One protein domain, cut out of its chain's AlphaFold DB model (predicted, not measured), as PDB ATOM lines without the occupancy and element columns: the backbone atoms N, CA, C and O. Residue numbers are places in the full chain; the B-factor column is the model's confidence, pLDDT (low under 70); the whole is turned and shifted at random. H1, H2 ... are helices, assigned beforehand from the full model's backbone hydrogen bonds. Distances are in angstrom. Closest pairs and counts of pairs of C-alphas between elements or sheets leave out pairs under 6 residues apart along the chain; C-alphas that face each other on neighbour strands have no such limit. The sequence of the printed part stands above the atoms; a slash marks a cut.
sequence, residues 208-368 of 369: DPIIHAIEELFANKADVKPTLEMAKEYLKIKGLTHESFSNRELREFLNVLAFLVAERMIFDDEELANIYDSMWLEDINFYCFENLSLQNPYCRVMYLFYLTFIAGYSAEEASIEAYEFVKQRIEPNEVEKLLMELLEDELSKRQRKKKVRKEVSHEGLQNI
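Overview. This is residues 208 to 368 of the 369 residues of an uncharacterized protein of Caldimicrobium sp (UniProt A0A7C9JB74). Look first for one very long helix, H8: its first part is wedged between the pair H1 and H2 and a core of three helices, H3, H6 and H7, and its last part, residues 352 to 366, sticks out as a free arm. H3 and H6 run side by side in opposite ways with short H7 beside both, and H4 and H5 sit at the end of this core away from the arm. The printed part has 161 residues with eight named helices, H1 to H8 in chain order, and no named strand; the class is all helix. The whole is loose, with a radius of gyration of the C-alphas of 19.9 A, and flat, spanning 69 by 44 by 22 A.

Along the chain. Find C-alpha 334 at (-14.902, 22.596, -74.944); from there H8, residues 334 to 366, runs 48.1 A to C-alpha 366 at (-35.018, 1.155, -112.984). H3 is residues 249 to 267, 26.4 A long, and H6 is residues 297 to 316, 29.2 A. H7 is residues 320 to 327. H1, residues 208 to 220, begins at C-alpha 208 at (-1.836, 16.416, -83.022) and is 18.0 A long; H2 is residues 228 to 237. Look for H4 at residues 270 to 278 and H5 at 281 to 290.

Arrangement. H3 and H6 are the hubs, touching four helices each. They touch each other at a shallow tilt of 17 degrees, opposite ways; their closest C-alphas, those of Glu 252 and Ala 315, are 4.3 A apart. H6 and H7 form a helical hairpin, closest at the C-alphas of Ser 314 and Ala 322, 6.0 A. H7 also touches H3, with C-alphas of Tyr 323 and Asn 255 closest at 5.2 A. H8 touches H3 with residues 336 to 347 alone, the C-alphas of Leu 343 and Leu 250 closest at 6.2 A. With residues 335 to 339 alone it touches H1, the C-alphas of Val 335 and Glu 215 closest at 6.4 A. With residues 338 to 342 alone it touches H2, about perpendicular at 88 degrees, the C-alphas of Leu 342 and Leu 228 closest at 6.5 A. H5 touches H6, the C-alphas of Cys 288 and Cys 299 closest at 4.5 A; H4 touches H3 only at the corner. Every O i to N i+4 pair is within hydrogen-bond range in H1, H2, H3, H4, H5, H7 and H8, and 15 of 16 in H6.

Size, cuts and confidence. The two C-alphas farthest apart, those of Ser 278 and Ile 368, are 70.1 A apart. The printed part has no cut, and the link from H2 to H3, 11 residues, is long. Mean pLDDT of the printed part is 85.3; look for values under 70 at residues 354 to 368.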
ATOM      1  N   ASP A 208      -2.408  15.347 -83.849       80.94
ATOM      2  CA  ASP A 208      -1.836  16.416 -83.022       80.94
ATOM      3  C   ASP A 208      -1.820  17.787 -83.706       80.94
ATOM      4  O   ASP A 208      -2.217  18.764 -83.067       80.94
ATOM      5  N   PRO A 209      -1.479  17.922 -85.008       84.81
ATOM      6  CA  PRO A 209      -1.568  19.212 -85.687       84.81
ATOM      7  C   PRO A 209      -2.986  19.795 -85.664       84.81
ATOM      8  O   PRO A 209      -3.155  21.012 -85.567       84.81
ATOM      9  N   ILE A 210      -4.016  18.942 -85.742       85.94
ATOM     10  CA  ILE A 210      -5.419  19.366 -85.674       85.94
ATOM     11  C   ILE A 210      -5.787  19.741 -84.240       85.94
ATOM     12  O   ILE A 210      -6.416  20.782 -84.052       85.94
ATOM     13  N   ILE A 211      -5.375  18.950 -83.245       86.81
ATOM     14  CA  ILE A 211      -5.596  19.249 -81.821       86.81
ATOM     15  C   ILE A 211      -4.998  20.615 -81.479       86.81
ATOM     16  O   ILE A 211      -5.734  21.513 -81.067       86.81
ATOM     17  N   HIS A 212      -3.714  20.828 -81.776       87.62
ATOM     18  CA  HIS A 212      -3.023  22.087 -81.500       87.62
ATOM     19  C   HIS A 212      -3.643  23.280 -82.223       87.62
ATOM     20  O   HIS A 212      -3.758  24.363 -81.652       87.62
ATOM     21  N   ALA A 213      -4.089  23.107 -83.469       88.69
ATOM     22  CA  ALA A 213      -4.772  24.181 -84.183       88.69
ATOM     23  C   ALA A 213      -6.108  24.560 -83.522       88.69
ATOM     24  O   ALA A 213      -6.487  25.734 -83.531       88.69
ATOM     25  N   ILE A 214      -6.830  23.598 -82.944       90.50
ATOM     26  CA  ILE A 214      -8.079  23.868 -82.228       90.50
ATOM     27  C   ILE A 214      -7.794  24.503 -80.863       90.50
ATOM     28  O   ILE A 214      -8.431  25.500 -80.530       90.50
ATOM     29  N   GLU A 215      -6.801  24.025 -80.117       90.19
ATOM     30  CA  GLU A 215      -6.342  24.660 -78.871       90.19
ATOM     31  C   GLU A 215      -5.934  26.126 -79.103       90.19
ATOM     32  O   GLU A 215      -6.381  27.031 -78.394       90.19
ATOM     33  N   GLU A 216      -5.164  26.389 -80.163       91.50
ATOM     34  CA  GLU A 216      -4.756  27.738 -80.565       91.50
ATOM     35  C   GLU A 216      -5.965  28.613 -80.938       91.50
ATOM     36  O   GLU A 216      -6.007  29.801 -80.606       91.50
ATOM     37  N   LEU A 217      -6.978  28.049 -81.605       90.62
ATOM     38  CA  LEU A 217      -8.215  28.764 -81.923       90.62
ATOM     39  C   LEU A 217      -8.949  29.214 -80.655       90.62
ATOM     40  O   LEU A 217      -9.419  30.354 -80.605       90.62
ATOM     41  N   PHE A 218      -9.031  28.354 -79.637       89.81
ATOM     42  CA  PHE A 218      -9.610  28.706 -78.340       89.81
ATOM     43  C   PHE A 218      -8.789  29.785 -77.628       89.81
ATOM     44  O   PHE A 218      -9.362  30.775 -77.168       89.81
ATOM     45  N   ALA A 219      -7.459  29.665 -77.617       88.75
ATOM     46  CA  ALA A 219      -6.572  30.669 -77.026       88.75
ATOM     47  C   ALA A 219      -6.713  32.050 -77.700       88.75
ATOM     48  O   ALA A 219      -6.764  33.081 -77.028       88.75
ATOM     49  N   ASN A 220      -6.858  32.083 -79.028       87.12
ATOM     50  CA  ASN A 220      -7.014  33.313 -79.812       87.12
ATOM     51  C   ASN A 220      -8.420  33.935 -79.735       87.12
ATOM     52  O   ASN A 220      -8.623  35.074 -80.173       87.12
ATOM     53  N   LYS A 221      -9.414  33.196 -79.231       80.31
ATOM     54  CA  LYS A 221     -10.824  33.603 -79.159       80.31
ATOM     55  C   LYS A 221     -11.376  33.487 -77.738       80.31
ATOM     56  O   LYS A 221     -12.535  33.129 -77.565       80.31
ATOM     57  N   ALA A 222     -10.581  33.856 -76.734       70.62
ATOM     58  CA  ALA A 222     -10.967  33.771 -75.322       70.62
ATOM     59  C   ALA A 222     -12.354  34.383 -75.003       70.62
ATOM     60  O   ALA A 222     -13.081  33.849 -74.171       70.62
ATOM     61  N   ASP A 223     -12.760  35.445 -75.713       75.62
ATOM     62  CA  ASP A 223     -14.047  36.130 -75.501       75.62
ATOM     63  C   ASP A 223     -15.222  35.575 -76.335       75.62
ATOM     64  O   ASP A 223     -16.369  35.987 -76.150       75.62
ATOM     65  N   VAL A 224     -14.970  34.672 -77.292       83.56
ATOM     66  CA  VAL A 224     -15.994  34.111 -78.188       83.56
ATOM     67  C   VAL A 224     -15.762  32.619 -78.359       83.56
ATOM     68  O   VAL A 224     -14.835  32.207 -79.051       83.56
ATOM     69  N   LYS A 225     -16.669  31.808 -77.813       86.75
ATOM     70  CA  LYS A 225     -16.625  30.351 -77.958       86.75
ATOM     71  C   LYS A 225     -16.543  29.947 -79.446       86.75
ATOM     72  O   LYS A 225     -17.473  30.268 -80.197       86.75
ATOM     73  N   PRO A 226     -15.463  29.272 -79.887       91.25
ATOM     74  CA  PRO A 226     -15.314  28.840 -81.270       91.25
ATOM     75  C   PRO A 226     -16.461  27.933 -81.723       91.25
ATOM     76  O   PRO A 226     -16.932  27.075 -80.981       91.25
ATOM     77  N   THR A 227     -16.912  28.128 -82.962       93.44
ATOM     78  CA  THR A 227     -17.931  27.278 -83.599       93.44
ATOM     79  C   THR A 227     -17.284  26.268 -84.546       93.44
ATOM     80  O   THR A 227     -16.167  26.484 -85.020       93.44
ATOM     81  N   LEU A 228     -18.010  25.206 -84.905       93.00
ATOM     82  CA  LEU A 228     -17.557  24.210 -85.883       93.00
ATOM     83  C   LEU A 228     -17.145  24.828 -87.233       93.00
ATOM     84  O   LEU A 228     -16.152  24.418 -87.830       93.00
ATOM     85  N   GLU A 229     -17.874  25.836 -87.718       92.56
ATOM     86  CA  GLU A 229     -17.522  26.516 -88.972       92.56
ATOM     87  C   GLU A 229     -16.252  27.364 -88.833       92.56
ATOM     88  O   GLU A 229     -15.410  27.349 -89.731       92.56
ATOM     89  N   MET A 230     -16.049  28.015 -87.680       92.62
ATOM     90  CA  MET A 230     -14.795  28.721 -87.388       92.62
ATOM     91  C   MET A 230     -13.608  27.758 -87.336       92.62
ATOM     92  O   MET A 230     -12.561  28.066 -87.895       92.62
ATOM     93  N   ALA A 231     -13.768  26.584 -86.716       92.12
ATOM     94  CA  ALA A 231     -12.737  25.547 -86.689       92.12
ATOM     95  C   ALA A 231     -12.362  25.073 -88.099       92.12
ATOM     96  O   ALA A 231     -11.183  25.036 -88.450       92.12
ATOM     97  N   LYS A 232     -13.355  24.780 -88.947       92.38
ATOM     98  CA  LYS A 232     -13.127  24.378 -90.345       92.38
ATOM     99  C   LYS A 232     -12.398  25.450 -91.152       92.38
ATOM    100  O   LYS A 232     -11.520  25.120 -91.947       92.38
ATOM    101  N   GLU A 233     -12.772  26.716 -90.989       91.81
ATOM    102  CA  GLU A 233     -12.101  27.832 -91.660       91.81
ATOM    103  C   GLU A 233     -10.663  28.001 -91.153       91.81
ATOM    104  O   GLU A 233      -9.739  28.150 -91.953       91.81
ATOM    105  N   TYR A 234     -10.457  27.891 -89.840       91.62
ATOM    106  CA  TYR A 234      -9.145  28.022 -89.219       91.62
ATOM    107  C   TYR A 234      -8.168  26.929 -89.663       91.62
ATOM    108  O   TYR A 234      -7.042  27.234 -90.060       91.62
ATOM    109  N   LEU A 235      -8.612  25.667 -89.696       90.81
ATOM    110  CA  LEU A 235      -7.805  24.552 -90.200       90.81
ATOM    111  C   LEU A 235      -7.396  24.769 -91.663       90.81
ATOM    112  O   LEU A 235      -6.224  24.609 -91.999       90.81
ATOM    113  N   LYS A 236      -8.317  25.249 -92.513       90.75
ATOM    114  CA  LYS A 236      -8.009  25.592 -93.913       90.75
ATOM    115  C   LYS A 236      -6.940  26.675 -94.028       90.75
ATOM    116  O   LYS A 236      -6.057  26.555 -94.872       90.75
ATOM    117  N   ILE A 237      -6.994  27.712 -93.188       90.75
ATOM    118  CA  ILE A 237      -5.971  28.774 -93.149       90.75
ATOM    119  C   ILE A 237      -4.603  28.201 -92.756       90.75
ATOM    120  O   ILE A 237      -3.587  28.598 -93.323       90.75
ATOM    121  N   LYS A 238      -4.579  27.245 -91.822       88.62
ATOM    122  CA  LYS A 238      -3.366  26.545 -91.371       88.62
ATOM    123  C   LYS A 238      -2.869  25.478 -92.357       88.62
ATOM    124  O   LYS A 238      -1.851  24.852 -92.093       88.62
ATOM    125  N   GLY A 239      -3.558  25.268 -93.482       87.62
ATOM    126  CA  GLY A 239      -3.225  24.216 -94.447       87.62
ATOM    127  C   GLY A 239      -3.500  22.799 -93.932       87.62
ATOM    128  O   GLY A 239      -3.051  21.835 -94.545       87.62
ATOM    129  N   LEU A 240      -4.242  22.667 -92.831       86.50
ATOM    130  CA  LEU A 240      -4.630  21.396 -92.237       86.50
ATOM    131  C   LEU A 240      -5.997  20.973 -92.773       86.50
ATOM    132  O   LEU A 240      -6.916  21.784 -92.905       86.50
ATOM    133  N   THR A 241      -6.158  19.684 -93.061       80.19
ATOM    134  CA  THR A 241      -7.447  19.144 -93.490       80.19
ATOM    135  C   THR A 241      -7.711  17.787 -92.858       80.19
ATOM    136  O   THR A 241      -6.934  16.857 -93.013       80.19
ATOM    137  N   HIS A 242      -8.844  17.676 -92.167       76.62
ATOM    138  CA  HIS A 242      -9.390  16.402 -91.690       76.62
ATOM    139  C   HIS A 242     -10.174  15.677 -92.800       76.62
ATOM    140  O   HIS A 242     -10.593  14.533 -92.637       76.62
ATOM    141  N   GLU A 243     -10.391  16.334 -93.949       81.00
ATOM    142  CA  GLU A 243     -11.120  15.760 -95.084       81.00
ATOM    143  C   GLU A 243     -10.307  14.666 -95.803       81.00
ATOM    144  O   GLU A 243     -10.890  13.895 -96.566       81.00
ATOM    145  N   SER A 244      -8.991  14.578 -95.570       79.62
ATOM    146  CA  SER A 244      -8.107  13.552 -96.145       79.62
ATOM    147  C   SER A 244      -8.195  12.204 -95.432       79.62
ATOM    148  O   SER A 244      -8.018  11.178 -96.088       79.62
ATOM    149  N   PHE A 245      -8.518  12.186 -94.135       84.31
ATOM    150  CA  PHE A 245      -8.616  10.953 -93.353       84.31
ATOM    151  C   PHE A 245      -9.626   9.998 -93.972       84.31
ATOM    152  O   PHE A 245     -10.677  10.420 -94.440       84.31
ATOM    153  N   SER A 246      -9.372   8.702 -93.968       85.12
ATOM    154  CA  SER A 246     -10.313   7.669 -94.382       85.12
ATOM    155  C   SER A 246     -11.461   7.514 -93.376       85.12
ATOM    156  O   SER A 246     -11.442   8.013 -92.257       85.12
ATOM    157  N   ASN A 247     -12.515   6.785 -93.759       86.94
ATOM    158  CA  ASN A 247     -13.599   6.458 -92.821       86.94
ATOM    159  C   ASN A 247     -13.157   5.555 -91.666       86.94
ATOM    160  O   ASN A 247     -13.945   5.384 -90.737       86.94
ATOM    161  N   ARG A 248     -12.009   4.884 -91.802       85.94
ATOM    162  CA  ARG A 248     -11.428   4.066 -90.746       85.94
ATOM    163  C   ARG A 248     -10.735   5.000 -89.759       85.94
ATOM    164  O   ARG A 248     -11.242   5.113 -88.656       85.94
ATOM    165  N   GLU A 249      -9.764   5.783 -90.226       86.06
ATOM    166  CA  GLU A 249      -9.032   6.777 -89.420       86.06
ATOM    167  C   GLU A 249      -9.969   7.717 -88.656       86.06
ATOM    168  O   GLU A 249      -9.799   7.917 -87.463       86.06
ATOM    169  N   LEU A 250     -11.045   8.215 -89.282       87.06
ATOM    170  CA  LEU A 250     -12.033   9.041 -88.572       87.06
ATOM    171  C   LEU A 250     -12.644   8.339 -87.348       87.06
ATOM    172  O   LEU A 250     -12.903   8.986 -86.344       87.06
ATOM    173  N   ARG A 251     -12.910   7.030 -87.421       87.19
ATOM    174  CA  ARG A 251     -13.448   6.269 -86.283       87.19
ATOM    175  C   ARG A 251     -12.367   5.940 -85.267       87.19
ATOM    176  O   ARG A 251     -12.668   5.934 -84.082       87.19
ATOM    177  N   GLU A 252     -11.156   5.647 -85.724       86.19
ATOM    178  CA  GLU A 252     -10.006   5.416 -84.846       86.19
ATOM    179  C   GLU A 252      -9.764   6.674 -84.005       86.19
ATOM    180  O   GLU A 252      -9.824   6.608 -82.783       86.19
ATOM    181  N   PHE A 253      -9.676   7.845 -84.640       88.62
ATOM    182  CA  PHE A 253      -9.509   9.128 -83.958       88.62
ATOM    183  C   PHE A 253     -10.664   9.493 -83.025       88.62
ATOM    184  O   PHE A 253     -10.420  10.035 -81.954       88.62
ATOM    185  N   LEU A 254     -11.917   9.180 -83.374       91.94
ATOM    186  CA  LEU A 254     -13.044   9.378 -82.455       91.94
ATOM    187  C   LEU A 254     -12.898   8.534 -81.179       91.94
ATOM    188  O   LEU A 254     -13.130   9.037 -80.082       91.94
ATOM    189  N   ASN A 255     -12.473   7.276 -81.310       88.31
ATOM    190  CA  ASN A 255     -12.215   6.408 -80.162       88.31
ATOM    191  C   ASN A 255     -10.997   6.874 -79.351       88.31
ATOM    192  O   ASN A 255     -11.078   6.913 -78.129       88.31
ATOM    193  N   VAL A 256      -9.923   7.325 -80.009       87.31
ATOM    194  CA  VAL A 256      -8.762   7.935 -79.336       87.31
ATOM    195  C   VAL A 256      -9.171   9.182 -78.552       87.31
ATOM    196  O   VAL A 256      -8.788   9.333 -77.399       87.31
ATOM    197  N   LEU A 257     -10.000  10.063 -79.119       89.12
ATOM    198  CA  LEU A 257     -10.503  11.223 -78.380       89.12
ATOM    199  C   LEU A 257     -11.361  10.802 -77.181       89.12
ATOM    200  O   LEU A 257     -11.230  11.388 -76.114       89.12
ATOM    201  N   ALA A 258     -12.216   9.786 -77.324       91.94
ATOM    202  CA  ALA A 258     -13.005   9.272 -76.204       91.94
ATOM    203  C   ALA A 258     -12.121   8.679 -75.091       91.94
ATOM    204  O   ALA A 258     -12.403   8.903 -73.914       91.94
ATOM    205  N   PHE A 259     -11.042   7.982 -75.466       90.19
ATOM    206  CA  PHE A 259     -10.014   7.491 -74.549       90.19
ATOM    207  C   PHE A 259      -9.376   8.647 -73.773       90.19
ATOM    208  O   PHE A 259      -9.421   8.645 -72.547       90.19
ATOM    209  N   LEU A 260      -8.867   9.663 -74.480       86.44
ATOM    210  CA  LEU A 260      -8.175  10.807 -73.876       86.44
ATOM    211  C   LEU A 260      -9.074  11.586 -72.910       86.44
ATOM    212  O   LEU A 260      -8.625  12.023 -71.857       86.44
ATOM    213  N   VAL A 261     -10.361  11.734 -73.237       92.06
ATOM    214  CA  VAL A 261     -11.327  12.379 -72.337       92.06
ATOM    215  C   VAL A 261     -11.532  11.546 -71.070       92.06
ATOM    216  O   VAL A 261     -11.519  12.104 -69.976       92.06
ATOM    217  N   ALA A 262     -11.737  10.230 -71.197       91.06
ATOM    218  CA  ALA A 262     -11.928   9.353 -70.040       91.06
ATOM    219  C   ALA A 262     -10.679   9.316 -69.142       91.06
ATOM    220  O   ALA A 262     -10.805   9.360 -67.921       91.06
ATOM    221  N   GLU A 263      -9.493   9.298 -69.748       88.06
ATOM    222  CA  GLU A 263      -8.203   9.361 -69.061       88.06
ATOM    223  C   GLU A 263      -8.044  10.689 -68.312       88.06
ATOM    224  O   GLU A 263      -7.809  10.702 -67.104       88.06
ATOM    225  N   ARG A 264      -8.292  11.820 -68.982       92.50
ATOM    226  CA  ARG A 264      -8.280  13.141 -68.344       92.50
ATOM    227  C   ARG A 264      -9.239  13.211 -67.154       92.50
ATOM    228  O   ARG A 264      -8.890  13.788 -66.135       92.50
ATOM    229  N   MET A 265     -10.437  12.633 -67.247       94.12
ATOM    230  CA  MET A 265     -11.391  12.628 -66.127       94.12
ATOM    231  C   MET A 265     -10.856  11.924 -64.869       94.12
ATOM    232  O   MET A 265     -11.351  12.213 -63.781       94.12
ATOM    233  N   ILE A 266      -9.878  11.019 -65.006       89.94
ATOM    234  CA  ILE A 266      -9.144  10.432 -63.878       89.94
ATOM    235  C   ILE A 266      -8.095  11.432 -63.378       89.94
ATOM    236  O   ILE A 266      -8.086  11.756 -62.197       89.94
ATOM    237  N   PHE A 267      -7.246  11.951 -64.268       90.12
ATOM    238  CA  PHE A 267      -6.074  12.747 -63.877       90.12
ATOM    239  C   PHE A 267      -6.360  14.210 -63.500       90.12
ATOM    240  O   PHE A 267      -5.567  14.822 -62.788       90.12
ATOM    241  N   ASP A 268      -7.492  14.776 -63.922       91.50
ATOM    242  CA  ASP A 268      -7.937  16.114 -63.501       91.50
ATOM    243  C   ASP A 268      -8.421  16.137 -62.037       91.50
ATOM    244  O   ASP A 268      -8.545  17.210 -61.439       91.50
ATOM    245  N   ASP A 269      -8.725  14.972 -61.456       94.31
ATOM    246  CA  ASP A 269      -9.164  14.808 -60.072       94.31
ATOM    247  C   ASP A 269      -8.025  14.179 -59.251       94.31
ATOM    248  O   ASP A 269      -7.712  13.000 -59.396       94.31
ATOM    249  N   GLU A 270      -7.396  14.973 -58.376       95.06
ATOM    250  CA  GLU A 270      -6.230  14.559 -57.578       95.06
ATOM    251  C   GLU A 270      -6.503  13.296 -56.741       95.06
ATOM    252  O   GLU A 270      -5.612  12.470 -56.556       95.06
ATOM    253  N   GLU A 271      -7.728  13.111 -56.238       96.31
ATOM    254  CA  GLU A 271      -8.083  11.911 -55.473       96.31
ATOM    255  C   GLU A 271      -8.122  10.673 -56.376       96.31
ATOM    256  O   GLU A 271      -7.577   9.628 -56.013       96.31
ATOM    257  N   LEU A 272      -8.734  10.788 -57.558       94.75
ATOM    258  CA  LEU A 272      -8.825   9.678 -58.507       94.75
ATOM    259  C   LEU A 272      -7.459   9.306 -59.081       94.75
ATOM    260  O   LEU A 272      -7.150   8.117 -59.150       94.75
ATOM    261  N   ALA A 273      -6.650  10.302 -59.447       89.25
ATOM    262  CA  ALA A 273      -5.287  10.111 -59.930       89.25
ATOM    263  C   ALA A 273      -4.444   9.340 -58.904       89.25
ATOM    264  O   ALA A 273      -3.881   8.298 -59.217       89.25
ATOM    265  N   ASN A 274      -4.467   9.776 -57.639       87.44
ATOM    266  CA  ASN A 274      -3.738   9.098 -56.570       87.44
ATOM    267  C   ASN A 274      -4.183   7.639 -56.389       87.44
ATOM    268  O   ASN A 274      -3.339   6.775 -56.171       87.44
ATOM    269  N   ILE A 275      -5.484   7.337 -56.464       88.50
ATOM    270  CA  ILE A 275      -5.975   5.950 -56.379       88.50
ATOM    271  C   ILE A 275      -5.491   5.131 -57.578       88.50
ATOM    272  O   ILE A 275      -5.028   4.009 -57.388       88.50
ATOM    273  N   TYR A 276      -5.596   5.687 -58.788       85.81
ATOM    274  CA  TYR A 276      -5.171   5.030 -60.022       85.81
ATOM    275  C   TYR A 276      -3.670   4.696 -60.005       85.81
ATOM    276  O   TYR A 276      -3.298   3.577 -60.342       85.81
ATOM    277  N   ASP A 277      -2.827   5.628 -59.551       83.62
ATOM    278  CA  ASP A 277      -1.366   5.477 -59.571       83.62
ATOM    279  C   ASP A 277      -0.819   4.605 -58.428       83.62
ATOM    280  O   ASP A 277       0.291   4.082 -58.519       83.62
ATOM    281  N   SER A 278      -1.561   4.456 -57.324       79.56
ATOM    282  CA  SER A 278      -1.044   3.814 -56.102       79.56
ATOM    283  C   SER A 278      -1.599   2.422 -55.810       79.56
ATOM    284  O   SER A 278      -1.167   1.799 -54.835       79.56
ATOM    285  N   MET A 279      -2.561   1.928 -56.595       78.94
ATOM    286  CA  MET A 279      -3.281   0.694 -56.276       78.94
ATOM    287  C   MET A 279      -3.476  -0.212 -57.485       78.94
ATOM    288  O   MET A 279      -3.733   0.233 -58.600       78.94
ATOM    289  N   TRP A 280      -3.429  -1.517 -57.229       81.75
ATOM    290  CA  TRP A 280      -3.796  -2.516 -58.221       81.75
ATOM    291  C   TRP A 280      -5.292  -2.466 -58.520       81.75
ATOM    292  O   TRP A 280      -6.111  -2.176 -57.641       81.75
ATOM    293  N   LEU A 281      -5.665  -2.819 -59.751       79.50
ATOM    294  CA  LEU A 281      -7.067  -2.864 -60.166       79.50
ATOM    295  C   LEU A 281      -7.885  -3.814 -59.281       79.50
ATOM    296  O   LEU A 281      -9.026  -3.510 -58.957       79.50
ATOM    297  N   GLU A 282      -7.308  -4.933 -58.846       78.31
ATOM    298  CA  GLU A 282      -7.955  -5.889 -57.947       78.31
ATOM    299  C   GLU A 282      -8.344  -5.251 -56.604       78.31
ATOM    300  O   GLU A 282      -9.447  -5.489 -56.103       78.31
ATOM    301  N   ASP A 283      -7.471  -4.408 -56.044       80.44
ATOM    302  CA  ASP A 283      -7.741  -3.686 -54.800       80.44
ATOM    303  C   ASP A 283      -8.798  -2.597 -55.024       80.44
ATOM    304  O   ASP A 283      -9.744  -2.469 -54.243       80.44
ATOM    305  N   ILE A 284      -8.694  -1.846 -56.125       85.50
ATOM    306  CA  ILE A 284      -9.691  -0.838 -56.518       85.50
ATOM    307  C   ILE A 284     -11.072  -1.489 -56.677       85.50
ATOM    308  O   ILE A 284     -12.064  -0.976 -56.149       85.50
ATOM    309  N   ASN A 285     -11.144  -2.639 -57.351       84.38
ATOM    310  CA  ASN A 285     -12.376  -3.394 -57.548       84.38
ATOM    311  C   ASN A 285     -12.951  -3.820 -56.200       84.38
ATOM    312  O   ASN A 285     -14.124  -3.556 -55.932       84.38
ATOM    313  N   PHE A 286     -12.129  -4.395 -55.316       84.75
ATOM    314  CA  PHE A 286     -12.545  -4.773 -53.967       84.75
ATOM    315  C   PHE A 286     -13.195  -3.596 -53.217       84.75
ATOM    316  O   PHE A 286     -14.341  -3.707 -52.772       84.75
ATOM    317  N   TYR A 287     -12.522  -2.442 -53.146       88.94
ATOM    318  CA  TYR A 287     -13.039  -1.268 -52.433       88.94
ATOM    319  C   TYR A 287     -14.249  -0.612 -53.111       88.94
ATOM    320  O   TYR A 287     -15.118  -0.065 -52.424       88.94
ATOM    321  N   CYS A 288     -14.355  -0.672 -54.441       90.62
ATOM    322  CA  CYS A 288     -15.575  -0.252 -55.124       90.62
ATOM    323  C   CYS A 288     -16.758  -1.136 -54.709       90.62
ATOM    324  O   CYS A 288     -17.820  -0.645 -54.318       90.62
ATOM    325  N   PHE A 289     -16.569  -2.450 -54.755       85.06
ATOM    326  CA  PHE A 289     -17.626  -3.423 -54.534       85.06
ATOM    327  C   PHE A 289     -18.071  -3.512 -53.061       85.06
ATOM    328  O   PHE A 289     -19.260  -3.738 -52.801       85.06
ATOM    329  N   GLU A 290     -17.195  -3.231 -52.086       85.25
ATOM    330  CA  GLU A 290     -17.591  -3.080 -50.674       85.25
ATOM    331  C   GLU A 290     -18.665  -1.995 -50.468       85.25
ATOM    332  O   GLU A 290     -19.562  -2.156 -49.634       85.25
ATOM    333  N   ASN A 291     -18.611  -0.907 -51.245       86.38
ATOM    334  CA  ASN A 291     -19.575   0.190 -51.183       86.38
ATOM    335  C   ASN A 291     -19.868   0.766 -52.576       86.38
ATOM    336  O   ASN A 291     -19.343   1.809 -52.971       86.38
ATOM    337  N   LEU A 292     -20.727   0.066 -53.313       87.62
ATOM    338  CA  LEU A 292     -21.012   0.348 -54.715       87.62
ATOM    339  C   LEU A 292     -21.851   1.629 -54.904       87.62
ATOM    340  O   LEU A 292     -23.077   1.611 -54.770       87.62
ATOM    341  N   SER A 293     -21.183   2.740 -55.228       88.81
ATOM    342  CA  SER A 293     -21.778   4.061 -55.496       88.81
ATOM    343  C   SER A 293     -20.824   4.918 -56.331       88.81
ATOM    344  O   SER A 293     -19.612   4.795 -56.203       88.81
ATOM    345  N   LEU A 294     -21.348   5.845 -57.138       85.38
ATOM    346  CA  LEU A 294     -20.511   6.824 -57.849       85.38
ATOM    347  C   LEU A 294     -19.935   7.906 -56.921       85.38
ATOM    348  O   LEU A 294     -19.059   8.653 -57.338       85.38
ATOM    349  N   GLN A 295     -20.387   7.986 -55.666       90.56
ATOM    350  CA  GLN A 295     -19.730   8.785 -54.626       90.56
ATOM    351  C   GLN A 295     -18.484   8.091 -54.060       90.56
ATOM    352  O   GLN A 295     -17.689   8.728 -53.377       90.56
ATOM    353  N   ASN A 296     -18.315   6.790 -54.320       94.19
ATOM    354  CA  ASN A 296     -17.116   6.057 -53.952       94.19
ATOM    355  C   ASN A 296     -16.022   6.324 -55.009       94.19
ATOM    356  O   ASN A 296     -16.208   5.947 -56.173       94.19
ATOM    357  N   PRO A 297     -14.882   6.942 -54.644       95.50
ATOM    358  CA  PRO A 297     -13.830   7.267 -55.602       95.50
ATOM    359  C   PRO A 297     -13.221   6.013 -56.249       95.50
ATOM    360  O   PRO A 297     -12.932   6.041 -57.442       95.50
ATOM    361  N   TYR A 298     -13.162   4.875 -55.546       95.25
ATOM    362  CA  TYR A 298     -12.723   3.598 -56.123       95.25
ATOM    363  C   TYR A 298     -13.626   3.144 -57.275       95.25
ATOM    364  O   TYR A 298     -13.145   2.706 -58.317       95.25
ATOM    365  N   CYS A 299     -14.946   3.319 -57.135       94.25
ATOM    366  CA  CYS A 299     -15.877   3.015 -58.218       94.25
ATOM    367  C   CYS A 299     -15.758   3.981 -59.390       94.25
ATOM    368  O   CYS A 299     -15.925   3.557 -60.532       94.25
ATOM    369  N   ARG A 300     -15.465   5.262 -59.134       95.62
ATOM    370  CA  ARG A 300     -15.207   6.241 -60.199       95.62
ATOM    371  C   ARG A 300     -13.959   5.856 -60.997       95.62
ATOM    372  O   ARG A 300     -14.041   5.825 -62.222       95.62
ATOM    373  N   VAL A 301     -12.858   5.502 -60.322       93.56
ATOM    374  CA  VAL A 301     -11.625   5.034 -60.983       93.56
ATOM    375  C   VAL A 301     -11.891   3.770 -61.792       93.56
ATOM    376  O   VAL A 301     -11.630   3.763 -62.988       93.56
ATOM    377  N   MET A 302     -12.482   2.735 -61.188       92.75
ATOM    378  CA  MET A 302     -12.821   1.483 -61.876       92.75
ATOM    379  C   MET A 302     -13.716   1.716 -63.105       92.75
ATOM    380  O   MET A 302     -13.488   1.147 -64.172       92.75
ATOM    381  N   TYR A 303     -14.732   2.573 -62.979       95.12
ATOM    382  CA  TYR A 303     -15.633   2.911 -64.078       95.12
ATOM    383  C   TYR A 303     -14.898   3.599 -65.233       95.12
ATOM    384  O   TYR A 303     -15.012   3.160 -66.378       95.12
ATOM    385  N   LEU A 304     -14.118   4.642 -64.940       94.31
ATOM    386  CA  LEU A 304     -13.354   5.375 -65.951       94.31
ATOM    387  C   LEU A 304     -12.254   4.507 -66.570       94.31
ATOM    388  O   LEU A 304     -12.094   4.531 -67.787       94.31
ATOM    389  N   PHE A 305     -11.583   3.668 -65.777       91.56
ATOM    390  CA  PHE A 305     -10.615   2.675 -66.246       91.56
ATOM    391  C   PHE A 305     -11.233   1.743 -67.295       91.56
ATOM    392  O   PHE A 305     -10.675   1.541 -68.369       91.56
ATOM    393  N   TYR A 306     -12.423   1.193 -67.055       92.94
ATOM    394  CA  TYR A 306     -13.042   0.339 -68.069       92.94
ATOM    395  C   TYR A 306     -13.458   1.108 -69.327       92.94
ATOM    396  O   TYR A 306     -13.394   0.554 -70.426       92.94
ATOM    397  N   LEU A 307     -13.850   2.377 -69.202       95.12
ATOM    398  CA  LEU A 307     -14.152   3.221 -70.357       95.12
ATOM    399  C   LEU A 307     -12.909   3.543 -71.191       95.12
ATOM    400  O   LEU A 307     -13.004   3.497 -72.420       95.12
ATOM    401  N   THR A 308     -11.759   3.811 -70.561       88.25
ATOM    402  CA  THR A 308     -10.494   3.992 -71.287       88.25
ATOM    403  C   THR A 308     -10.129   2.705 -72.022       88.25
ATOM    404  O   THR A 308      -9.882   2.743 -73.224       88.25
ATOM    405  N   PHE A 309     -10.218   1.542 -71.376       86.56
ATOM    406  CA  PHE A 309      -9.952   0.262 -72.038       86.56
ATOM    407  C   PHE A 309     -10.871  -0.001 -73.235       86.56
ATOM    408  O   PHE A 309     -10.384  -0.358 -74.310       86.56
ATOM    409  N   ILE A 310     -12.184   0.223 -73.091       88.06
ATOM    410  CA  ILE A 310     -13.129   0.091 -74.209       88.06
ATOM    411  C   ILE A 310     -12.717   1.008 -75.360       88.06
ATOM    412  O   ILE A 310     -12.650   0.531 -76.489       88.06
ATOM    413  N   ALA A 311     -12.437   2.285 -75.079       85.12
ATOM    414  CA  ALA A 311     -12.077   3.282 -76.083       85.12
ATOM    415  C   ALA A 311     -10.739   2.979 -76.784       85.12
ATOM    416  O   ALA A 311     -10.619   3.154 -77.997       85.12
ATOM    417  N   GLY A 312      -9.741   2.493 -76.044       79.81
ATOM    418  CA  GLY A 312      -8.442   2.104 -76.592       79.81
ATOM    419  C   GLY A 312      -8.557   0.907 -77.538       79.81
ATOM    420  O   GLY A 312      -8.158   0.989 -78.699       79.81
ATOM    421  N   TYR A 313      -9.190  -0.182 -77.090       79.50
ATOM    422  CA  TYR A 313      -9.410  -1.362 -77.934       79.50
ATOM    423  C   TYR A 313     -10.300  -1.060 -79.145       79.50
ATOM    424  O   TYR A 313     -10.064  -1.553 -80.250       79.50
ATOM    425  N   SER A 314     -11.331  -0.232 -78.975       78.75
ATOM    426  CA  SER A 314     -12.211   0.138 -80.081       78.75
ATOM    427  C   SER A 314     -11.554   1.053 -81.107       78.75
ATOM    428  O   SER A 314     -12.041   1.099 -82.243       78.75
ATOM    429  N   ALA A 315     -10.472   1.751 -80.749       74.56
ATOM    430  CA  ALA A 315      -9.643   2.468 -81.705       74.56
ATOM    431  C   ALA A 315      -8.958   1.488 -82.664       74.56
ATOM    432  O   ALA A 315      -9.082   1.672 -83.868       74.56
ATOM    433  N   GLU A 316      -8.359   0.393 -82.183       72.75
ATOM    434  CA  GLU A 316      -7.726  -0.613 -83.059       72.75
ATOM    435  C   GLU A 316      -8.723  -1.236 -84.058       72.75
ATOM    436  O   GLU A 316      -8.416  -1.448 -85.238       72.75
ATOM    437  N   GLU A 317      -9.951  -1.475 -83.592       75.94
ATOM    438  CA  GLU A 317     -11.042  -2.072 -84.370       75.94
ATOM    439  C   GLU A 317     -11.882  -1.044 -85.157       75.94
ATOM    440  O   GLU A 317     -12.810  -1.412 -85.888       75.94
ATOM    441  N   ALA A 318     -11.592   0.257 -85.024       78.88
ATOM    442  CA  ALA A 318     -12.365   1.354 -85.610       78.88
ATOM    443  C   ALA A 318     -13.891   1.224 -85.360       78.88
ATOM    444  O   ALA A 318     -14.726   1.430 -86.261       78.88
ATOM    445  N   SER A 319     -14.274   0.845 -84.135       87.62
ATOM    446  CA  SER A 319     -15.664   0.550 -83.769       87.62
ATOM    447  C   SER A 319     -16.442   1.825 -83.447       87.62
ATOM    448  O   SER A 319     -16.177   2.512 -82.464       87.62
ATOM    449  N   ILE A 320     -17.452   2.138 -84.268       92.38
ATOM    450  CA  ILE A 320     -18.340   3.285 -84.018       92.38
ATOM    451  C   ILE A 320     -19.322   3.017 -82.871       92.38
ATOM    452  O   ILE A 320     -19.731   3.938 -82.180       92.38
ATOM    453  N   GLU A 321     -19.708   1.758 -82.664       95.12
ATOM    454  CA  GLU A 321     -20.637   1.386 -81.595       95.12
ATOM    455  C   GLU A 321     -19.997   1.587 -80.217       95.12
ATOM    456  O   GLU A 321     -20.632   2.142 -79.324       95.12
ATOM    457  N   ALA A 322     -18.732   1.188 -80.069       92.62
ATOM    458  CA  ALA A 322     -17.977   1.397 -78.840       92.62
ATOM    459  C   ALA A 322     -17.681   2.886 -78.602       92.62
ATOM    460  O   ALA A 322     -17.851   3.357 -77.481       92.62
ATOM    461  N   TYR A 323     -17.358   3.648 -79.656       95.44
ATOM    462  CA  TYR A 323     -17.245   5.104 -79.552       95.44
ATOM    463  C   TYR A 323     -18.518   5.733 -78.973       95.44
ATOM    464  O   TYR A 323     -18.456   6.443 -77.976       95.44
ATOM    465  N   GLU A 324     -19.685   5.442 -79.556       97.38
ATOM    466  CA  GLU A 324     -20.960   5.992 -79.078       97.38
ATOM    467  C   GLU A 324     -21.287   5.535 -77.651       97.38
ATOM    468  O   GLU A 324     -21.863   6.295 -76.872       97.38
ATOM    469  N   PHE A 325     -20.899   4.311 -77.286       97.56
ATOM    470  CA  PHE A 325     -21.045   3.801 -75.927       97.56
ATOM    471  C   PHE A 325     -20.232   4.616 -74.915       97.56
ATOM    472  O   PHE A 325     -20.785   5.024 -73.891       97.56
ATOM    473  N   VAL A 326     -18.952   4.875 -75.199       96.69
ATOM    474  CA  VAL A 326     -18.068   5.639 -74.306       96.69
ATOM    475  C   VAL A 326     -18.445   7.118 -74.310       96.69
ATOM    476  O   VAL A 326     -18.576   7.713 -73.246       96.69
ATOM    477  N   LYS A 327     -18.733   7.701 -75.480       97.50
ATOM    478  CA  LYS A 327     -19.142   9.106 -75.640       97.50
ATOM    479  C   LYS A 327     -20.313   9.495 -74.733       97.50
ATOM    480  O   LYS A 327     -20.357  10.606 -74.220       97.50
ATOM    481  N   GLN A 328     -21.270   8.591 -74.528       97.00
ATOM    482  CA  GLN A 328     -22.433   8.833 -73.664       97.00
ATOM    483  C   GLN A 328     -22.097   8.894 -72.163       97.00
ATOM    484  O   GLN A 328     -22.969   9.254 -71.375       97.00
ATOM    485  N   ARG A 329     -20.876   8.513 -71.773       96.62
ATOM    486  CA  ARG A 329     -20.443   8.281 -70.385       96.62
ATOM    487  C   ARG A 329     -19.264   9.151 -69.952       96.62
ATOM    488  O   ARG A 329     -18.852   9.082 -68.800       96.62
ATOM    489  N   ILE A 330     -18.736   9.954 -70.866       96.44
ATOM    490  CA  ILE A 330     -17.604  10.852 -70.641       96.44
ATOM    491  C   ILE A 330     -18.054  12.309 -70.726       96.44
ATOM    492  O   ILE A 330     -19.032  12.640 -71.401       96.44
ATOM    493  N   GLU A 331     -17.306  13.194 -70.076       96.75
ATOM    494  CA  GLU A 331     -17.573  14.631 -70.049       96.75
ATOM    495  C   GLU A 331     -16.434  15.398 -70.741       96.75
ATOM    496  O   GLU A 331     -15.456  15.783 -70.090       96.75
ATOM    497  N   PRO A 332     -16.527  15.624 -72.069       95.56
ATOM    498  CA  PRO A 332     -15.506  16.360 -72.798       95.56
ATOM    499  C   PRO A 332     -15.546  17.853 -72.453       95.56
ATOM    500  O   PRO A 332     -16.617  18.461 -72.346       95.56
ATOM    501  N   ASN A 333     -14.369  18.466 -72.353       91.81
ATOM    502  CA  ASN A 333     -14.219  19.913 -72.292       91.81
ATOM    503  C   ASN A 333     -14.546  20.554 -73.656       91.81
ATOM    504  O   ASN A 333     -14.865  19.887 -74.642       91.81
ATOM    505  N   GLU A 334     -14.483  21.880 -73.734       91.38
ATOM    506  CA  GLU A 334     -14.902  22.596 -74.944       91.38
ATOM    507  C   GLU A 334     -14.015  22.332 -76.171       91.38
ATOM    508  O   GLU A 334     -14.522  22.325 -77.295       91.38
ATOM    509  N   VAL A 335     -12.718  22.083 -75.968       90.62
ATOM    510  CA  VAL A 335     -11.768  21.741 -77.039       90.62
ATOM    511  C   VAL A 335     -12.061  20.335 -77.556       90.62
ATOM    512  O   VAL A 335     -12.283  20.146 -78.753       90.62
ATOM    513  N   GLU A 336     -12.134  19.365 -76.646       92.56
ATOM    514  CA  GLU A 336     -12.423  17.954 -76.930       92.56
ATOM    515  C   GLU A 336     -13.762  17.799 -77.648       92.56
ATOM    516  O   GLU A 336     -13.865  17.111 -78.665       92.56
ATOM    517  N   LYS A 337     -14.786  18.513 -77.175       95.12
ATOM    518  CA  LYS A 337     -16.108  18.518 -77.791       95.12
ATOM    519  C   LYS A 337     -16.061  19.039 -79.224       95.12
ATOM    520  O   LYS A 337     -16.659  18.428 -80.108       95.12
ATOM    521  N   LEU A 338     -15.345  20.137 -79.477       94.12
ATOM    522  CA  LEU A 338     -15.229  20.691 -80.825       94.12
ATOM    523  C   LEU A 338     -14.456  19.752 -81.766       94.12
ATOM    524  O   LEU A 338     -14.818  19.635 -82.937       94.12
ATOM    525  N   LEU A 339     -13.432  19.060 -81.258       93.12
ATOM    526  CA  LEU A 339     -12.691  18.035 -81.999       93.12
ATOM    527  C   LEU A 339     -13.585  16.842 -82.363       93.12
ATOM    528  O   LEU A 339     -13.619  16.438 -83.527       93.12
ATOM    529  N   MET A 340     -14.358  16.319 -81.407       95.00
ATOM    530  CA  MET A 340     -15.324  15.244 -81.659       95.00
ATOM    531  C   MET A 340     -16.372  15.668 -82.695       95.00
ATOM    532  O   MET A 340     -16.589  14.958 -83.678       95.00
ATOM    533  N   GLU A 341     -16.966  16.856 -82.543       95.75
ATOM    534  CA  GLU A 341     -17.948  17.404 -83.492       95.75
ATOM    535  C   GLU A 341     -17.369  17.549 -84.911       95.75
ATOM    536  O   GLU A 341     -18.059  17.275 -85.899       95.75
ATOM    537  N   LEU A 342     -16.098  17.948 -85.029       94.44
ATOM    538  CA  LEU A 342     -15.400  18.080 -86.307       94.44
ATOM    539  C   LEU A 342     -15.294  16.741 -87.047       94.44
ATOM    540  O   LEU A 342     -15.641  16.656 -88.229       94.44
ATOM    541  N   LEU A 343     -14.837  15.697 -86.354       93.62
ATOM    542  CA  LEU A 343     -14.666  14.367 -86.940       93.62
ATOM    543  C   LEU A 343     -16.018  13.692 -87.232       93.62
ATOM    544  O   LEU A 343     -16.190  13.070 -88.288       93.62
ATOM    545  N   GLU A 344     -17.007  13.861 -86.351       95.25
ATOM    546  CA  GLU A 344     -18.371  13.348 -86.531       95.25
ATOM    547  C   GLU A 344     -19.088  13.960 -87.732       95.25
ATOM    548  O   GLU A 344     -19.770  13.247 -88.482       95.25
ATOM    549  N   ASP A 345     -18.945  15.271 -87.936       94.88
ATOM    550  CA  ASP A 345     -19.530  15.971 -89.076       94.88
ATOM    551  C   ASP A 345     -18.966  15.429 -90.395       94.88
ATOM    552  O   ASP A 345     -19.724  15.131 -91.327       94.88
ATOM    553  N   GLU A 346     -17.651  15.215 -90.471       91.56
ATOM    554  CA  GLU A 346     -17.027  14.674 -91.678       91.56
ATOM    555  C   GLU A 346     -17.439  13.220 -91.939       91.56
ATOM    556  O   GLU A 346     -17.838  12.870 -93.060       91.56
ATOM    557  N   LEU A 347     -17.466  12.380 -90.902       91.19
ATOM    558  CA  LEU A 347     -17.952  11.006 -91.016       91.19
ATOM    559  C   LEU A 347     -19.421  10.971 -91.487       91.19
ATOM    560  O   LEU A 347     -19.776  10.233 -92.418       91.19
ATOM    561  N   SER A 348     -20.268  11.829 -90.916       90.12
ATOM    562  CA  SER A 348     -21.692  11.950 -91.247       90.12
ATOM    563  C   SER A 348     -21.927  12.408 -92.688       90.12
ATOM    564  O   SER A 348     -22.755  11.830 -93.409       90.12
ATOM    565  N   LYS A 349     -21.180  13.410 -93.168       89.75
ATOM    566  CA  LYS A 349     -21.250  13.875 -94.567       89.75
ATOM    567  C   LYS A 349     -20.974  12.744 -95.548       89.75
ATOM    568  O   LYS A 349     -21.666  12.616 -96.564       89.75
ATOM    569  N   ARG A 350     -19.985  11.898 -95.260       85.44
ATOM    570  CA  ARG A 350     -19.600  10.783 -96.135       85.44
ATOM    571  C   ARG A 350     -20.645   9.682 -96.166       85.44
ATOM    572  O   ARG A 350     -20.953   9.167 -97.246       85.44
ATOM    573  N   GLN A 351     -21.244   9.362 -95.022       80.62
ATOM    574  CA  GLN A 351     -22.348   8.405 -94.956       80.62
ATOM    575  C   GLN A 351     -23.551   8.879 -95.788       80.62
ATOM    576  O   GLN A 351     -24.093   8.105 -96.585       80.62
ATOM    577  N   ARG A 352     -23.905  10.171 -95.704       79.31
ATOM    578  CA  ARG A 352     -24.966  10.780 -96.529       79.31
ATOM    579  C   ARG A 352     -24.639  10.719 -98.025       79.31
ATOM    580  O   ARG A 352     -25.465  10.249 -98.805       79.31
ATOM    581  N   LYS A 353     -23.418  11.092 -98.433       71.00
ATOM    582  CA  LYS A 353     -22.961  10.998 -99.838       71.00
ATOM    583  C   LYS A 353     -23.036   9.564-100.382       71.00
ATOM    584  O   LYS A 353     -23.422   9.360-101.533       71.00
ATOM    585  N   LYS A 354     -22.697   8.557 -99.567       68.25
ATOM    586  CA  LYS A 354     -22.780   7.136 -99.947       68.25
ATOM    587  C   LYS A 354     -24.229   6.665-100.118       68.25
ATOM    588  O   LYS A 354     -24.497   5.898-101.041       68.25
ATOM    589  N   LYS A 355     -25.153   7.132 -99.270       64.88
ATOM    590  CA  LYS A 355     -26.587   6.817 -99.365       64.88
ATOM    591  C   LYS A 355     -27.210   7.392-100.642       64.88
ATOM    592  O   LYS A 355     -27.805   6.638-101.403       64.88
ATOM    593  N   VAL A 356     -26.936   8.663-100.945       61.19
ATOM    594  CA  VAL A 356     -27.400   9.325-102.178       61.19
ATOM    595  C   VAL A 356     -26.873   8.612-103.430       61.19
ATOM    596  O   VAL A 356     -27.626   8.356-104.361       61.19
ATOM    597  N   ARG A 357     -25.594   8.208-103.456       53.75
ATOM    598  CA  ARG A 357     -25.042   7.437-104.589       53.75
ATOM    599  C   ARG A 357     -25.717   6.074-104.776       53.75
ATOM    600  O   ARG A 357     -25.889   5.651-105.915       53.75
ATOM    601  N   LYS A 358     -26.100   5.393-103.688       52.22
ATOM    602  CA  LYS A 358     -26.841   4.123-103.762       52.22
ATOM    603  C   LYS A 358     -28.258   4.318-104.302       52.22
ATOM    604  O   LYS A 358     -28.668   3.552-105.168       52.22
ATOM    605  N   GLU A 359     -28.962   5.354-103.855       53.12
ATOM    606  CA  GLU A 359     -30.309   5.697-104.340       53.12
ATOM    607  C   GLU A 359     -30.288   6.034-105.842       53.12
ATOM    608  O   GLU A 359     -31.017   5.413-106.613       53.12
ATOM    609  N   VAL A 360     -29.342   6.866-106.293       56.44
ATOM    610  CA  VAL A 360     -29.164   7.190-107.724       56.44
ATOM    611  C   VAL A 360     -28.779   5.956-108.557       56.44
ATOM    612  O   VAL A 360     -29.219   5.814-109.696       56.44
ATOM    613  N   SER A 361     -27.992   5.021-108.009       55.78
ATOM    614  CA  SER A 361     -27.651   3.770-108.709       55.78
ATOM    615  C   SER A 361     -28.826   2.789-108.829       55.78
ATOM    616  O   SER A 361     -28.890   2.035-109.797       55.78
ATOM    617  N   HIS A 362     -29.770   2.806-107.881       50.94
ATOM    618  CA  HIS A 362     -30.996   2.008-107.961       50.94
ATOM    619  C   HIS A 362     -32.034   2.632-108.901       50.94
ATOM    620  O   HIS A 362     -32.651   1.897-109.668       50.94
ATOM    621  N   GLU A 363     -32.159   3.960-108.942       50.66
ATOM    622  CA  GLU A 363     -32.998   4.650-109.937       50.66
ATOM    623  C   GLU A 363     -32.428   4.531-111.363       50.66
ATOM    624  O   GLU A 363     -33.173   4.349-112.325       50.66
ATOM    625  N   GLY A 364     -31.099   4.539-111.517       44.62
ATOM    626  CA  GLY A 364     -30.429   4.307-112.802       44.62
ATOM    627  C   GLY A 364     -30.618   2.893-113.368       44.62
ATOM    628  O   GLY A 364     -30.582   2.719-114.583       44.62
ATOM    629  N   LEU A 365     -30.871   1.895-112.513       46.22
ATOM    630  CA  LEU A 365     -31.205   0.523-112.921       46.22
ATOM    631  C   LEU A 365     -32.703   0.328-113.207       46.22
ATOM    632  O   LEU A 365     -33.059  -0.591-113.937       46.22
ATOM    633  N   GLN A 366     -33.580   1.191-112.685       44.62
ATOM    634  CA  GLN A 366     -35.018   1.155-112.984       44.62
ATOM    635  C   GLN A 366     -35.386   1.855-114.303       44.62
ATOM    636  O   GLN A 366     -36.487   1.652-114.803       44.62
ATOM    637  N   ASN A 367     -34.458   2.605-114.908       43.22
ATOM    638  CA  ASN A 367     -34.638   3.252-116.214       43.22
ATOM    639  C   ASN A 367     -34.042   2.455-117.395       43.22
ATOM    640  O   ASN A 367     -33.893   2.995-118.492       43.22
ATOM    641  N   ILE A 368     -33.714   1.174-117.188       45.78
ATOM    642  CA  ILE A 368     -33.361   0.223-118.253       45.78
ATOM    643  C   ILE A 368     -34.345  -0.956-118.190       45.78
ATOM    644  O   ILE A 368     -33.988  -2.046-117.745       45.78
TER     645      ILE A 368